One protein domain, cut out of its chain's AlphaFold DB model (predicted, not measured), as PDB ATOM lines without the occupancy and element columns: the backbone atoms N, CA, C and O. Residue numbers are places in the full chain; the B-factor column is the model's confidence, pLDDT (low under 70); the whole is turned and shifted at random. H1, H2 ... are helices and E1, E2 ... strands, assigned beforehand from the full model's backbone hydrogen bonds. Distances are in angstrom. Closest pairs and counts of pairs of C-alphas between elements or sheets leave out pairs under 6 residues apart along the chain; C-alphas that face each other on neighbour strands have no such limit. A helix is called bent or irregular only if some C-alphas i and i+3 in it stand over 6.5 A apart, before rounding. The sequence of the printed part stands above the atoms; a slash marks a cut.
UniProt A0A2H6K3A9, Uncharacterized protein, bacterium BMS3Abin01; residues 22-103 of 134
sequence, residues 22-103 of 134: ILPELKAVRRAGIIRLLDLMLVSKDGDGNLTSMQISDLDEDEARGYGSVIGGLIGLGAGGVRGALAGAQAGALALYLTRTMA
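Overview. This is residues 22 to 103 of the 134 residues of an uncharacterized protein of bacterium BMS3Abin01 (UniProt A0A2H6K3A9). A two-stranded ribbon, the hairpin of E1 and E2, stands between a short helix, H1, on one side and a long helix, H2, on the other. H2 reaches away from the ribbon, bends at residues 80 and 81 and folds back, its two arms packed together, to end near E2; the assembly is loose, with H1 far out from the rest. The printed part has 82 residues, with two named helices and two named strands in the order H1, E1, E2, H2 along the chain, and the sheet is E1 - E2, antiparallel. The class is mixed, helices and strands. The whole is loose, with a radius of gyration of the C-alphas of 15.2 A and spans of 41 by 40 by 23 A.

Along the chain. Strand E1, residues 39 to 45, measures 20.1 A from first to last C-alpha and begins at C-alpha 39 at (-42.598, -42.889, -17.501). Strand E2, residues 51 to 57, measures 19.7 A. By its hydrogen bonds H2, residues 61 to 101, was assigned as one helix, but it is bent: C-alphas 79 and 82 are 9.4 A apart. Its arm H2a, residues 61 to 79, measures 26.0 A, and its arm H2b, residues 82 to 101, measures 29.7 A and ends at C-alpha 101 at (-28.747, -45.471, -13.860). Helix H1, residues 22 to 31, measures 14.2 A and begins at C-alpha 22 at (-53.805, -48.618, -9.716).

Arrangement. E1 and E2 form a hairpin, antiparallel, with 167 degrees between their directions. The C-alphas of Met 41 and Gln 55 face each other at 4.5 A. N 42 and O 54 are within hydrogen-bond range at 2.8 A, as are N 56 and O 40 at 2.9 A. E2 and H2b are near each other, with 5 pairs of C-alphas within 10 A. H2a and H2b touch, with the closest C-alphas, those of Gly 73 and Ala 89, 4.0 A apart. They run opposite ways at a steep tilt of 36 degrees, only just beyond shallow. E1 is apart from both arms. H1 is apart from E2, H2a and H2b. Every O i to N i+4 pair is within hydrogen-bond range in H1 and H2a, and 13 of 16 are in H2b.

Size, cuts and confidence. The two C-alphas farthest apart, those of Ala 28 and Arg 83, are 41.5 A apart. The printed part, residues 22 to 103, has no cut. The links E1 to E2 and E2 to H2 are tight, the link H1 to E1 is short, and no link is long. The mean pLDDT of the printed part is 83.2, and residues 96 to 103 are under 70.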
ATOM      1  N   ILE A  22     -53.965 -49.122  -8.342       82.44
ATOM      2  CA  ILE A  22     -53.805 -48.618  -9.716       82.44
ATOM      3  C   ILE A  22     -52.641 -49.274 -10.473       82.44
ATOM      4  O   ILE A  22     -52.687 -49.408 -11.692       82.44
ATOM      5  N   LEU A  23     -51.597 -49.721  -9.766       82.94
ATOM      6  CA  LEU A  23     -50.417 -50.337 -10.379       82.94
ATOM      7  C   LEU A  23     -50.718 -51.656 -11.120       82.94
ATOM      8  O   LEU A  23     -50.231 -51.811 -12.245       82.94
ATOM      9  N   PRO A  24     -51.466 -52.626 -10.551       86.25
ATOM     10  CA  PRO A  24     -51.799 -53.860 -11.262       86.25
ATOM     11  C   PRO A  24     -52.692 -53.615 -12.481       86.25
ATOM     12  O   PRO A  24     -52.457 -54.242 -13.516       86.25
ATOM     13  N   GLU A  25     -53.633 -52.671 -12.408       87.75
ATOM     14  CA  GLU A  25     -54.485 -52.329 -13.552       87.75
ATOM     15  C   GLU A  25     -53.693 -51.654 -14.668       87.75
ATOM     16  O   GLU A  25     -53.773 -52.060 -15.828       87.75
ATOM     17  N   LEU A  26     -52.814 -50.708 -14.327       86.44
ATOM     18  CA  LEU A  26     -51.928 -50.086 -15.309       86.44
ATOM     19  C   LEU A  26     -51.036 -51.134 -15.997       86.44
ATOM     20  O   LEU A  26     -50.847 -51.102 -17.213       86.44
ATOM     21  N   LYS A  27     -50.541 -52.127 -15.242       85.38
ATOM     22  CA  LYS A  27     -49.811 -53.272 -15.807       85.38
ATOM     23  C   LYS A  27     -50.685 -54.140 -16.715       85.38
ATOM     24  O   LYS A  27     -50.154 -54.691 -17.679       85.38
ATOM     25  N   ALA A  28     -51.969 -54.322 -16.414       89.50
ATOM     26  CA  ALA A  28     -52.889 -55.103 -17.240       89.50
ATOM     27  C   ALA A  28     -53.160 -54.408 -18.581       89.50
ATOM     28  O   ALA A  28     -52.944 -55.016 -19.628       89.50
ATOM     29  N   VAL A  29     -53.506 -53.118 -18.555       90.06
ATOM     30  CA  VAL A  29     -53.760 -52.309 -19.761       90.06
ATOM     31  C   VAL A  29     -52.500 -52.185 -20.625       90.06
ATOM     32  O   VAL A  29     -52.571 -52.312 -21.848       90.06
ATOM     33  N   ARG A  30     -51.327 -52.030 -19.995       87.31
ATOM     34  CA  ARG A  30     -50.031 -52.066 -20.687       87.31
ATOM     35  C   ARG A  30     -49.787 -53.408 -21.378       87.31
ATOM     36  O   ARG A  30     -49.409 -53.434 -22.542       87.31
ATOM     37  N   ARG A  31     -50.006 -54.532 -20.682       87.50
ATOM     38  CA  ARG A  31     -49.837 -55.880 -21.266       87.50
ATOM     39  C   ARG A  31     -50.806 -56.144 -22.416       87.50
ATOM     40  O   ARG A  31     -50.448 -56.863 -23.338       87.50
ATOM     41  N   ALA A  32     -51.999 -55.556 -22.367       92.38
ATOM     42  CA  ALA A  32     -52.978 -55.625 -23.446       92.38
ATOM     43  C   ALA A  32     -52.604 -54.765 -24.673       92.38
ATOM     44  O   ALA A  32     -53.299 -54.824 -25.680       92.38
ATOM     45  N   GLY A  33     -51.533 -53.960 -24.605       86.50
ATOM     46  CA  GLY A  33     -51.076 -53.118 -25.715       86.50
ATOM     47  C   GLY A  33     -51.964 -51.904 -25.995       86.50
ATOM     48  O   GLY A  33     -51.824 -51.277 -27.040       86.50
ATOM     49  N   ILE A  34     -52.874 -51.563 -25.077       88.38
ATOM     50  CA  ILE A  34     -53.826 -50.455 -25.246       88.38
ATOM     51  C   ILE A  34     -53.135 -49.105 -25.004       88.38
ATOM     52  O   ILE A  34     -53.417 -48.129 -25.694       88.38
ATOM     53  N   ILE A  35     -52.220 -49.051 -24.031       87.81
ATOM     54  CA  ILE A  35     -51.422 -47.860 -23.715       87.81
ATOM     55  C   ILE A  35     -49.935 -48.210 -23.698       87.81
ATOM     56  O   ILE A  35     -49.548 -49.293 -23.253       87.81
ATOM     57  N   ARG A  36     -49.098 -47.256 -24.115       85.94
ATOM     58  CA  ARG A  36     -47.645 -47.303 -23.917       85.94
ATOM     59  C   ARG A  36     -47.278 -46.418 -22.729       85.94
ATOM     60  O   ARG A  36     -47.587 -45.228 -22.737       85.94
ATOM     61  N   LEU A  37     -46.622 -46.986 -21.719       85.62
ATOM     62  CA  LEU A  37     -46.189 -46.241 -20.542       85.62
ATOM     63  C   LEU A  37     -44.785 -45.680 -20.776       85.62
ATOM     64  O   LEU A  37     -43.818 -46.428 -20.788       85.62
ATOM     65  N   LEU A  38     -44.660 -44.368 -20.968       86.25
ATOM     66  CA  LEU A  38     -43.343 -43.751 -21.156       86.25
ATOM     67  C   LEU A  38     -42.593 -43.681 -19.819       86.25
ATOM     68  O   LEU A  38     -41.520 -44.260 -19.661       86.25
ATOM     69  N   ASP A  39     -43.189 -43.025 -18.828       84.19
ATOM     70  CA  ASP A  39     -42.598 -42.889 -17.501       84.19
ATOM     71  C   ASP A  39     -43.685 -42.771 -16.430       84.19
ATOM     72  O   ASP A  39     -44.759 -42.210 -16.665       84.19
ATOM     73  N   LEU A  40     -43.405 -43.323 -15.255       86.50
ATOM     74  CA  LEU A  40     -44.249 -43.259 -14.073       86.50
ATOM     75  C   LEU A  40     -43.360 -43.100 -12.852       86.50
ATOM     76  O   LEU A  40     -42.523 -43.956 -12.576       86.50
ATOM     77  N   MET A  41     -43.609 -42.047 -12.080       86.50
ATOM     78  CA  MET A  41     -42.932 -41.794 -10.816       86.50
ATOM     79  C   MET A  41     -43.959 -41.667  -9.695       86.50
ATOM     80  O   MET A  41     -44.874 -40.848  -9.759       86.50
ATOM     81  N   LEU A  42     -43.790 -42.477  -8.656       84.81
ATOM     82  CA  LEU A  42     -44.524 -42.367  -7.407       84.81
ATOM     83  C   LEU A  42     -43.622 -41.693  -6.381       84.81
ATOM     84  O   LEU A  42     -42.480 -42.110  -6.211       84.81
ATOM     85  N   VAL A  43     -44.138 -40.678  -5.693       87.06
ATOM     86  CA  VAL A  43     -43.434 -39.982  -4.614       87.06
ATOM     87  C   VAL A  43     -44.301 -40.036  -3.366       87.06
ATOM     88  O   VAL A  43     -45.472 -39.667  -3.411       87.06
ATOM     89  N   SER A  44     -43.723 -40.491  -2.260       84.31
ATOM     90  CA  SER A  44     -44.354 -40.519  -0.945       84.31
ATOM     91  C   SER A  44     -43.548 -39.664   0.023       84.31
ATOM     92  O   SER A  44     -42.319 -39.658  -0.025       84.31
ATOM     93  N   LYS A  45     -44.245 -38.953   0.909       86.31
ATOM     94  CA  LYS A  45     -43.643 -38.164   1.983       86.31
ATOM     95  C   LYS A  45     -44.066 -38.746   3.328       86.31
ATOM     96  O   LYS A  45     -45.259 -38.942   3.539       86.31
ATOM     97  N   ASP A  46     -43.112 -39.035   4.204       81.75
ATOM     98  CA  ASP A  46     -43.407 -39.502   5.563       81.75
ATOM     99  C   ASP A  46     -43.669 -38.337   6.542       81.75
ATOM    100  O   ASP A  46     -43.564 -37.158   6.185       81.75
ATOM    101  N   GLY A  47     -44.049 -38.672   7.780       82.44
ATOM    102  CA  GLY A  47     -44.344 -37.693   8.835       82.44
ATOM    103  C   GLY A  47     -43.130 -36.876   9.289       82.44
ATOM    104  O   GLY A  47     -43.298 -35.742   9.731       82.44
ATOM    105  N   ASP A  48     -41.922 -37.409   9.102       82.94
ATOM    106  CA  ASP A  48     -40.655 -36.727   9.394       82.94
ATOM    107  C   ASP A  48     -40.202 -35.828   8.230       82.94
ATOM    108  O   ASP A  48     -39.197 -35.121   8.307       82.94
ATOM    109  N   GLY A  49     -40.959 -35.834   7.130       83.25
ATOM    110  CA  GLY A  49     -40.714 -35.035   5.946       83.25
ATOM    111  C   GLY A  49     -39.751 -35.655   4.937       83.25
ATOM    112  O   GLY A  49     -39.403 -34.975   3.966       83.25
ATOM    113  N   ASN A  50     -39.350 -36.917   5.101       83.56
ATOM    114  CA  ASN A  50     -38.528 -37.614   4.118       83.56
ATOM    115  C   ASN A  50     -39.352 -37.994   2.887       83.56
ATOM    116  O   ASN A  50     -40.498 -38.430   2.986       83.56
ATOM    117  N   LEU A  51     -38.721 -37.879   1.717       87.94
ATOM    118  CA  LEU A  51     -39.289 -38.287   0.438       87.94
ATOM    119  C   LEU A  51     -38.733 -39.646   0.014       87.94
ATOM    120  O   LEU A  51     -37.515 -39.835  -0.048       87.94
ATOM    121  N   THR A  52     -39.626 -40.566  -0.334       83.19
ATOM    122  CA  THR A  52     -39.307 -41.819  -1.017       83.19
ATOM    123  C   THR A  52     -39.927 -41.805  -2.405       83.19
ATOM    124  O   THR A  52     -41.014 -41.261  -2.606       83.19
ATOM    125  N   SER A  53     -39.225 -42.371  -3.388       82.94
ATOM    126  CA  SER A  53     -39.731 -42.452  -4.755       82.94
ATOM    127  C   SER A  53     -39.536 -43.833  -5.364       82.94
ATOM    128  O   SER A  53     -38.618 -44.567  -4.995       82.94
ATOM    129  N   MET A  54     -40.428 -44.185  -6.285       81.88
ATOM    130  CA  MET A  54     -40.355 -45.394  -7.098       81.88
ATOM    131  C   MET A  54     -40.671 -45.026  -8.544       81.88
ATOM    132  O   MET A  54     -41.646 -44.317  -8.792       81.88
ATOM    133  N   GLN A  55     -39.879 -45.533  -9.487       81.06
ATOM    134  CA  GLN A  55     -40.035 -45.241 -10.910       81.06
ATOM    135  C   GLN A  55     -40.254 -46.519 -11.727       81.06
ATOM    136  O   GLN A  55     -39.657 -47.558 -11.444       81.06
ATOM    137  N   ILE A  56     -41.115 -46.436 -12.743       81.88
ATOM    138  CA  ILE A  56     -41.340 -47.470 -13.759       81.88
ATOM    139  C   ILE A  56     -41.335 -46.778 -15.123       81.88
ATOM    140  O   ILE A  56     -42.192 -45.939 -15.380       81.88
ATOM    141  N   SER A  57     -40.413 -47.156 -16.006       83.19
ATOM    142  CA  SER A  57     -40.309 -46.595 -17.357       83.19
ATOM    143  C   SER A  57     -40.124 -47.703 -18.391       83.19
ATOM    144  O   SER A  57     -39.358 -48.641 -18.151       83.19
ATOM    145  N   ASP A  58     -40.811 -47.581 -19.533       81.94
ATOM    146  CA  ASP A  58     -40.614 -48.447 -20.705       81.94
ATOM    147  C   ASP A  58     -39.802 -47.741 -21.815       81.94
ATOM    148  O   ASP A  58     -39.751 -48.226 -22.946       81.94
ATOM    149  N   LEU A  59     -39.193 -46.582 -21.534       85.00
ATOM    150  CA  LEU A  59     -38.265 -45.929 -22.465       85.00
ATOM    151  C   LEU A  59     -36.939 -46.685 -22.472       85.00
ATOM    152  O   LEU A  59     -36.526 -47.191 -21.429       85.00
ATOM    153  N   ASP A  60     -36.236 -46.744 -23.601       85.19
ATOM    154  CA  ASP A  60     -34.799 -47.058 -23.638       85.19
ATOM    155  C   ASP A  60     -33.935 -45.800 -23.359       85.19
ATOM    156  O   ASP A  60     -34.463 -44.734 -23.042       85.19
ATOM    157  N   GLU A  61     -32.602 -45.912 -23.352       82.44
ATOM    158  CA  GLU A  61     -31.713 -44.777 -23.031       82.44
ATOM    159  C   GLU A  61     -31.751 -43.653 -24.076       82.44
ATOM    160  O   GLU A  61     -31.649 -42.469 -23.732       82.44
ATOM    161  N   ASP A  62     -31.908 -44.007 -25.347       85.12
ATOM    162  CA  ASP A  62     -31.939 -43.046 -26.445       85.12
ATOM    163  C   ASP A  62     -33.292 -42.347 -26.502       85.12
ATOM    164  O   ASP A  62     -33.361 -41.123 -26.648       85.12
ATOM    165  N   GLU A  63     -34.367 -43.098 -26.281       85.69
ATOM    166  CA  GLU A  63     -35.702 -42.557 -26.111       85.69
ATOM    167  C   GLU A  63     -35.774 -41.649 -24.881       85.69
ATOM    168  O   GLU A  63     -36.265 -40.526 -24.992       85.69
ATOM    169  N   ALA A  64     -35.236 -42.064 -23.730       84.00
ATOM    170  CA  ALA A  64     -35.213 -41.245 -22.518       84.00
ATOM    171  C   ALA A  64     -34.504 -39.901 -22.750       84.00
ATOM    172  O   ALA A  64     -35.039 -38.850 -22.383       84.00
ATOM    173  N   ARG A  65     -33.353 -39.899 -23.437       86.56
ATOM    174  CA  ARG A  65     -32.679 -38.656 -23.853       86.56
ATOM    175  C   ARG A  65     -33.521 -37.827 -24.813       86.56
ATOM    176  O   ARG A  65     -33.614 -36.612 -24.645       86.56
ATOM    177  N   GLY A  66     -34.117 -38.465 -25.817       88.06
ATOM    178  CA  GLY A  66     -34.932 -37.800 -26.830       88.06
ATOM    179  C   GLY A  66     -36.150 -37.105 -26.221       88.06
ATOM    180  O   GLY A  66     -36.328 -35.899 -26.402       88.06
ATOM    181  N   TYR A  67     -36.954 -37.839 -25.447       87.12
ATOM    182  CA  TYR A  67     -38.117 -37.297 -24.745       87.12
ATOM    183  C   TYR A  67     -37.710 -36.253 -23.707       87.12
ATOM    184  O   TYR A  67     -38.322 -35.187 -23.651       87.12
ATOM    185  N   GLY A  68     -36.648 -36.512 -22.941       86.94
ATOM    186  CA  GLY A  68     -36.130 -35.572 -21.953       86.94
ATOM    187  C   GLY A  68     -35.728 -34.240 -22.575       86.94
ATOM    188  O   GLY A  68     -36.093 -33.188 -22.057       86.94
ATOM    189  N   SER A  69     -35.059 -34.269 -23.727       91.38
ATOM    190  CA  SER A  69     -34.682 -33.064 -24.468       91.38
ATOM    191  C   SER A  69     -35.894 -32.245 -24.911       91.38
ATOM    192  O   SER A  69     -35.959 -31.036 -24.688       91.38
ATOM    193  N   VAL A  70     -36.903 -32.899 -25.488       90.25
ATOM    194  CA  VAL A  70     -38.103 -32.207 -25.976       90.25
ATOM    195  C   VAL A  70     -38.914 -31.630 -24.815       90.25
ATOM    196  O   VAL A  70     -39.234 -30.444 -24.819       90.25
ATOM    197  N   ILE A  71     -39.214 -32.442 -23.798       88.38
ATOM    198  CA  ILE A  71     -40.024 -32.028 -22.645       88.38
ATOM    199  C   ILE A  71     -39.299 -30.938 -21.855       88.38
ATOM    200  O   ILE A  71     -39.882 -29.898 -21.554       88.38
ATOM    201  N   GLY A  72     -38.013 -31.144 -21.564       88.56
ATOM    202  CA  GLY A  72     -37.190 -30.164 -20.869       88.56
ATOM    203  C   GLY A  72     -37.105 -28.851 -21.640       88.56
ATOM    204  O   GLY A  72     -37.225 -27.783 -21.042       88.56
ATOM    205  N   GLY A  73     -36.987 -28.909 -22.968       93.00
ATOM    206  CA  GLY A  73     -37.005 -27.724 -23.817       93.00
ATOM    207  C   GLY A  73     -38.330 -26.967 -23.768       93.00
ATOM    208  O   GLY A  73     -38.323 -25.744 -23.679       93.00
ATOM    209  N   LEU A  74     -39.470 -27.662 -23.750       91.06
ATOM    210  CA  LEU A  74     -40.789 -27.028 -23.625       91.06
ATOM    211  C   LEU A  74     -40.997 -26.379 -22.250       91.06
ATOM    212  O   LEU A  74     -41.472 -25.246 -22.172       91.06
ATOM    213  N   ILE A  75     -40.592 -27.055 -21.171       89.06
ATOM    214  CA  ILE A  75     -40.640 -26.495 -19.811       89.06
ATOM    215  C   ILE A  75     -39.738 -25.261 -19.723       89.06
ATOM    216  O   ILE A  75     -40.156 -24.199 -19.260       89.06
ATOM    217  N   GLY A  76     -38.507 -25.381 -20.222       91.19
ATOM    218  CA  GLY A  76     -37.541 -24.293 -20.257       91.19
ATOM    219  C   GLY A  76     -38.003 -23.113 -21.116       91.19
ATOM    220  O   GLY A  76     -37.778 -21.964 -20.740       91.19
ATOM    221  N   LEU A  77     -38.697 -23.373 -22.226       93.81
ATOM    222  CA  LEU A  77     -39.295 -22.340 -23.072       93.81
ATOM    223  C   LEU A  77     -40.325 -21.515 -22.293       93.81
ATOM    224  O   LEU A  77     -40.300 -20.289 -22.368       93.81
ATOM    225  N   GLY A  78     -41.186 -22.178 -21.516       89.81
ATOM    226  CA  GLY A  78     -42.153 -21.506 -20.645       89.81
ATOM    227  C   GLY A  78     -41.498 -20.715 -19.509       89.81
ATOM    228  O   GLY A  78     -41.972 -19.639 -19.161       89.81
ATOM    229  N   ALA A  79     -40.389 -21.214 -18.957       88.88
ATOM    230  CA  ALA A  79     -39.704 -20.589 -17.825       88.88
ATOM    231  C   ALA A  79     -38.792 -19.408 -18.208       88.88
ATOM    232  O   ALA A  79     -38.601 -18.494 -17.410       88.88
ATOM    233  N   GLY A  80     -38.193 -19.426 -19.404       88.69
ATOM    234  CA  GLY A  80     -37.135 -18.476 -19.775       88.69
ATOM    235  C   GLY A  80     -37.047 -18.151 -21.264       88.69
ATOM    236  O   GLY A  80     -35.989 -17.721 -21.739       88.69
ATOM    237  N   GLY A  81     -38.116 -18.390 -22.026       90.12
ATOM    238  CA  GLY A  81     -38.142 -18.168 -23.469       90.12
ATOM    239  C   GLY A  81     -37.131 -19.044 -24.212       90.12
ATOM    240  O   GLY A  81     -36.722 -20.106 -23.745       90.12
ATOM    241  N   VAL A  82     -36.692 -18.605 -25.393       90.75
ATOM    242  CA  VAL A  82     -35.830 -19.408 -26.286       90.75
ATOM    243  C   VAL A  82     -34.523 -19.856 -25.611       90.75
ATOM    244  O   VAL A  82     -34.052 -20.968 -25.838       90.75
ATOM    245  N   ARG A  83     -33.948 -19.029 -24.728       87.88
ATOM    246  CA  ARG A  83     -32.743 -19.394 -23.959       87.88
ATOM    247  C   ARG A  83     -33.035 -20.472 -22.920       87.88
ATOM    248  O   ARG A  83     -32.235 -21.393 -22.762       87.88
ATOM    249  N   GLY A  84     -34.180 -20.372 -22.247       89.56
ATOM    250  CA  GLY A  84     -34.654 -21.404 -21.336       89.56
ATOM    251  C   GLY A  84     -34.922 -22.722 -22.061       89.56
ATOM    252  O   GLY A  84     -34.601 -23.771 -21.520       89.56
ATOM    253  N   ALA A  85     -35.396 -22.686 -23.309       92.94
ATOM    254  CA  ALA A  85     -35.620 -23.892 -24.106       92.94
ATOM    255  C   ALA A  85     -34.333 -24.689 -24.355       92.94
ATOM    256  O   ALA A  85     -34.310 -25.905 -24.186       92.94
ATOM    257  N   LEU A  86     -33.230 -24.016 -24.699       91.69
ATOM    258  CA  LEU A  86     -31.949 -24.693 -24.910       91.69
ATOM    259  C   LEU A  86     -31.422 -25.324 -23.611       91.69
ATOM    260  O   LEU A  86     -31.003 -26.482 -23.604       91.69
ATOM    261  N   ALA A  87     -31.454 -24.566 -22.512       91.44
ATOM    262  CA  ALA A  87     -30.999 -25.040 -21.207       91.44
ATOM    263  C   ALA A  87     -31.871 -26.196 -20.694       91.44
ATOM    264  O   ALA A  87     -31.358 -27.210 -20.223       91.44
ATOM    265  N   GLY A  88     -33.187 -26.064 -20.847       90.56
ATOM    266  CA  GLY A  88     -34.162 -27.079 -20.488       90.56
ATOM    267  C   GLY A  88     -33.991 -28.358 -21.301       90.56
ATOM    268  O   GLY A  88     -34.057 -29.441 -20.729       90.56
ATOM    269  N   ALA A  89     -33.694 -28.262 -22.599       92.38
ATOM    270  CA  ALA A  89     -33.455 -29.435 -23.434       92.38
ATOM    271  C   ALA A  89     -32.210 -30.219 -22.990       92.38
ATOM    272  O   ALA A  89     -32.250 -31.440 -22.843       92.38
ATOM    273  N   GLN A  90     -31.110 -29.526 -22.691       90.38
ATOM    274  CA  GLN A  90     -29.904 -30.179 -22.176       90.38
ATOM    275  C   GLN A  90     -30.145 -30.815 -20.804       90.38
ATOM    276  O   GLN A  90     -29.800 -31.976 -20.585       90.38
ATOM    277  N   ALA A  91     -30.785 -30.078 -19.893       88.25
ATOM    278  CA  ALA A  91     -31.095 -30.569 -18.556       88.25
ATOM    279  C   ALA A  91     -32.052 -31.768 -18.596       88.25
ATOM    280  O   ALA A  91     -31.830 -32.755 -17.900       88.25
ATOM    281  N   GLY A  92     -33.084 -31.719 -19.438       85.56
ATOM    282  CA  GLY A  92     -34.062 -32.790 -19.576       85.56
ATOM    283  C   GLY A  92     -33.470 -34.059 -20.191       85.56
ATOM    284  O   GLY A  92     -33.744 -35.151 -19.695       85.56
ATOM    285  N   ALA A  93     -32.599 -33.932 -21.200       85.62
ATOM    286  CA  ALA A  93     -31.881 -35.073 -21.773       85.62
ATOM    287  C   ALA A  93     -31.011 -35.792 -20.727       85.62
ATOM    288  O   ALA A  93     -30.928 -37.019 -20.720       85.62
ATOM    289  N   LEU A  94     -30.387 -35.034 -19.819       80.19
ATOM    290  CA  LEU A  94     -29.567 -35.580 -18.737       80.19
ATOM    291  C   LEU A  94     -30.411 -36.154 -17.591       80.19
ATOM    292  O   LEU A  94     -30.069 -37.202 -17.049       80.19
ATOM    293  N   ALA A  95     -31.515 -35.502 -17.224       72.19
ATOM    294  CA  ALA A  95     -32.338 -35.892 -16.080       72.19
ATOM    295  C   ALA A  95     -32.990 -37.271 -16.260       72.19
ATOM    296  O   ALA A  95     -32.951 -38.088 -15.338       72.19
ATOM    297  N   LEU A  96     -33.538 -37.545 -17.447       62.97
ATOM    298  CA  LEU A  96     -34.184 -38.824 -17.777       62.97
ATOM    299  C   LEU A  96     -33.175 -39.966 -17.972       62.97
ATOM    300  O   LEU A  96     -33.471 -41.120 -17.674       62.97
ATOM    301  N   TYR A  97     -31.953 -39.645 -18.404       57.84
ATOM    302  CA  TYR A  97     -30.852 -40.606 -18.482       57.84
ATOM    303  C   TYR A  97     -30.318 -40.998 -17.088       57.84
ATOM    304  O   TYR A  97     -30.088 -42.176 -16.801       57.84
ATOM    305  N   LEU A  98     -30.142 -40.023 -16.188       53.47
ATOM    306  CA  LEU A  98     -29.516 -40.243 -14.877       53.47
ATOM    307  C   LEU A  98     -30.451 -40.873 -13.836       53.47
ATOM    308  O   LEU A  98     -29.987 -41.602 -12.958       53.47
ATOM    309  N   THR A  99     -31.762 -40.643 -13.927       55.22
ATOM    310  CA  THR A  99     -32.732 -41.293 -13.022       55.22
ATOM    311  C   THR A  99     -32.760 -42.812 -13.205       55.22
ATOM    312  O   THR A  99     -32.920 -43.543 -12.228       55.22
ATOM    313  N   ARG A 100     -32.477 -43.305 -14.417       54.44
ATOM    314  CA  ARG A 100     -32.433 -44.741 -14.722       54.44
ATOM    315  C   ARG A 100     -31.195 -45.454 -14.177       54.44
ATOM    316  O   ARG A 100     -31.307 -46.555 -13.648       54.44
ATOM    317  N   THR A 101     -30.016 -44.844 -14.285       43.22
ATOM    318  CA  THR A 101     -28.747 -45.471 -13.860       43.22
ATOM    319  C   THR A 101     -28.583 -45.521 -12.340       43.22
ATOM    320  O   THR A 101     -27.804 -46.327 -11.834       43.22
ATOM    321  N   MET A 102     -29.358 -44.728 -11.592       34.84
ATOM    322  CA  MET A 102     -29.373 -44.756 -10.123       34.84
ATOM    323  C   MET A 102     -30.507 -45.600  -9.513       34.84
ATOM    324  O   MET A 102     -30.550 -45.764  -8.292       34.84
ATOM    325  N   ALA A 103     -31.390 -46.178 -10.333       41.66
ATOM    326  CA  ALA A 103     -32.498 -47.022  -9.895       41.66
ATOM    327  C   ALA A 103     -32.119 -48.516  -9.930       41.66
ATOM    328  O   ALA A 103     -32.602 -49.292 -10.752       41.66
TER     329      ALA A 103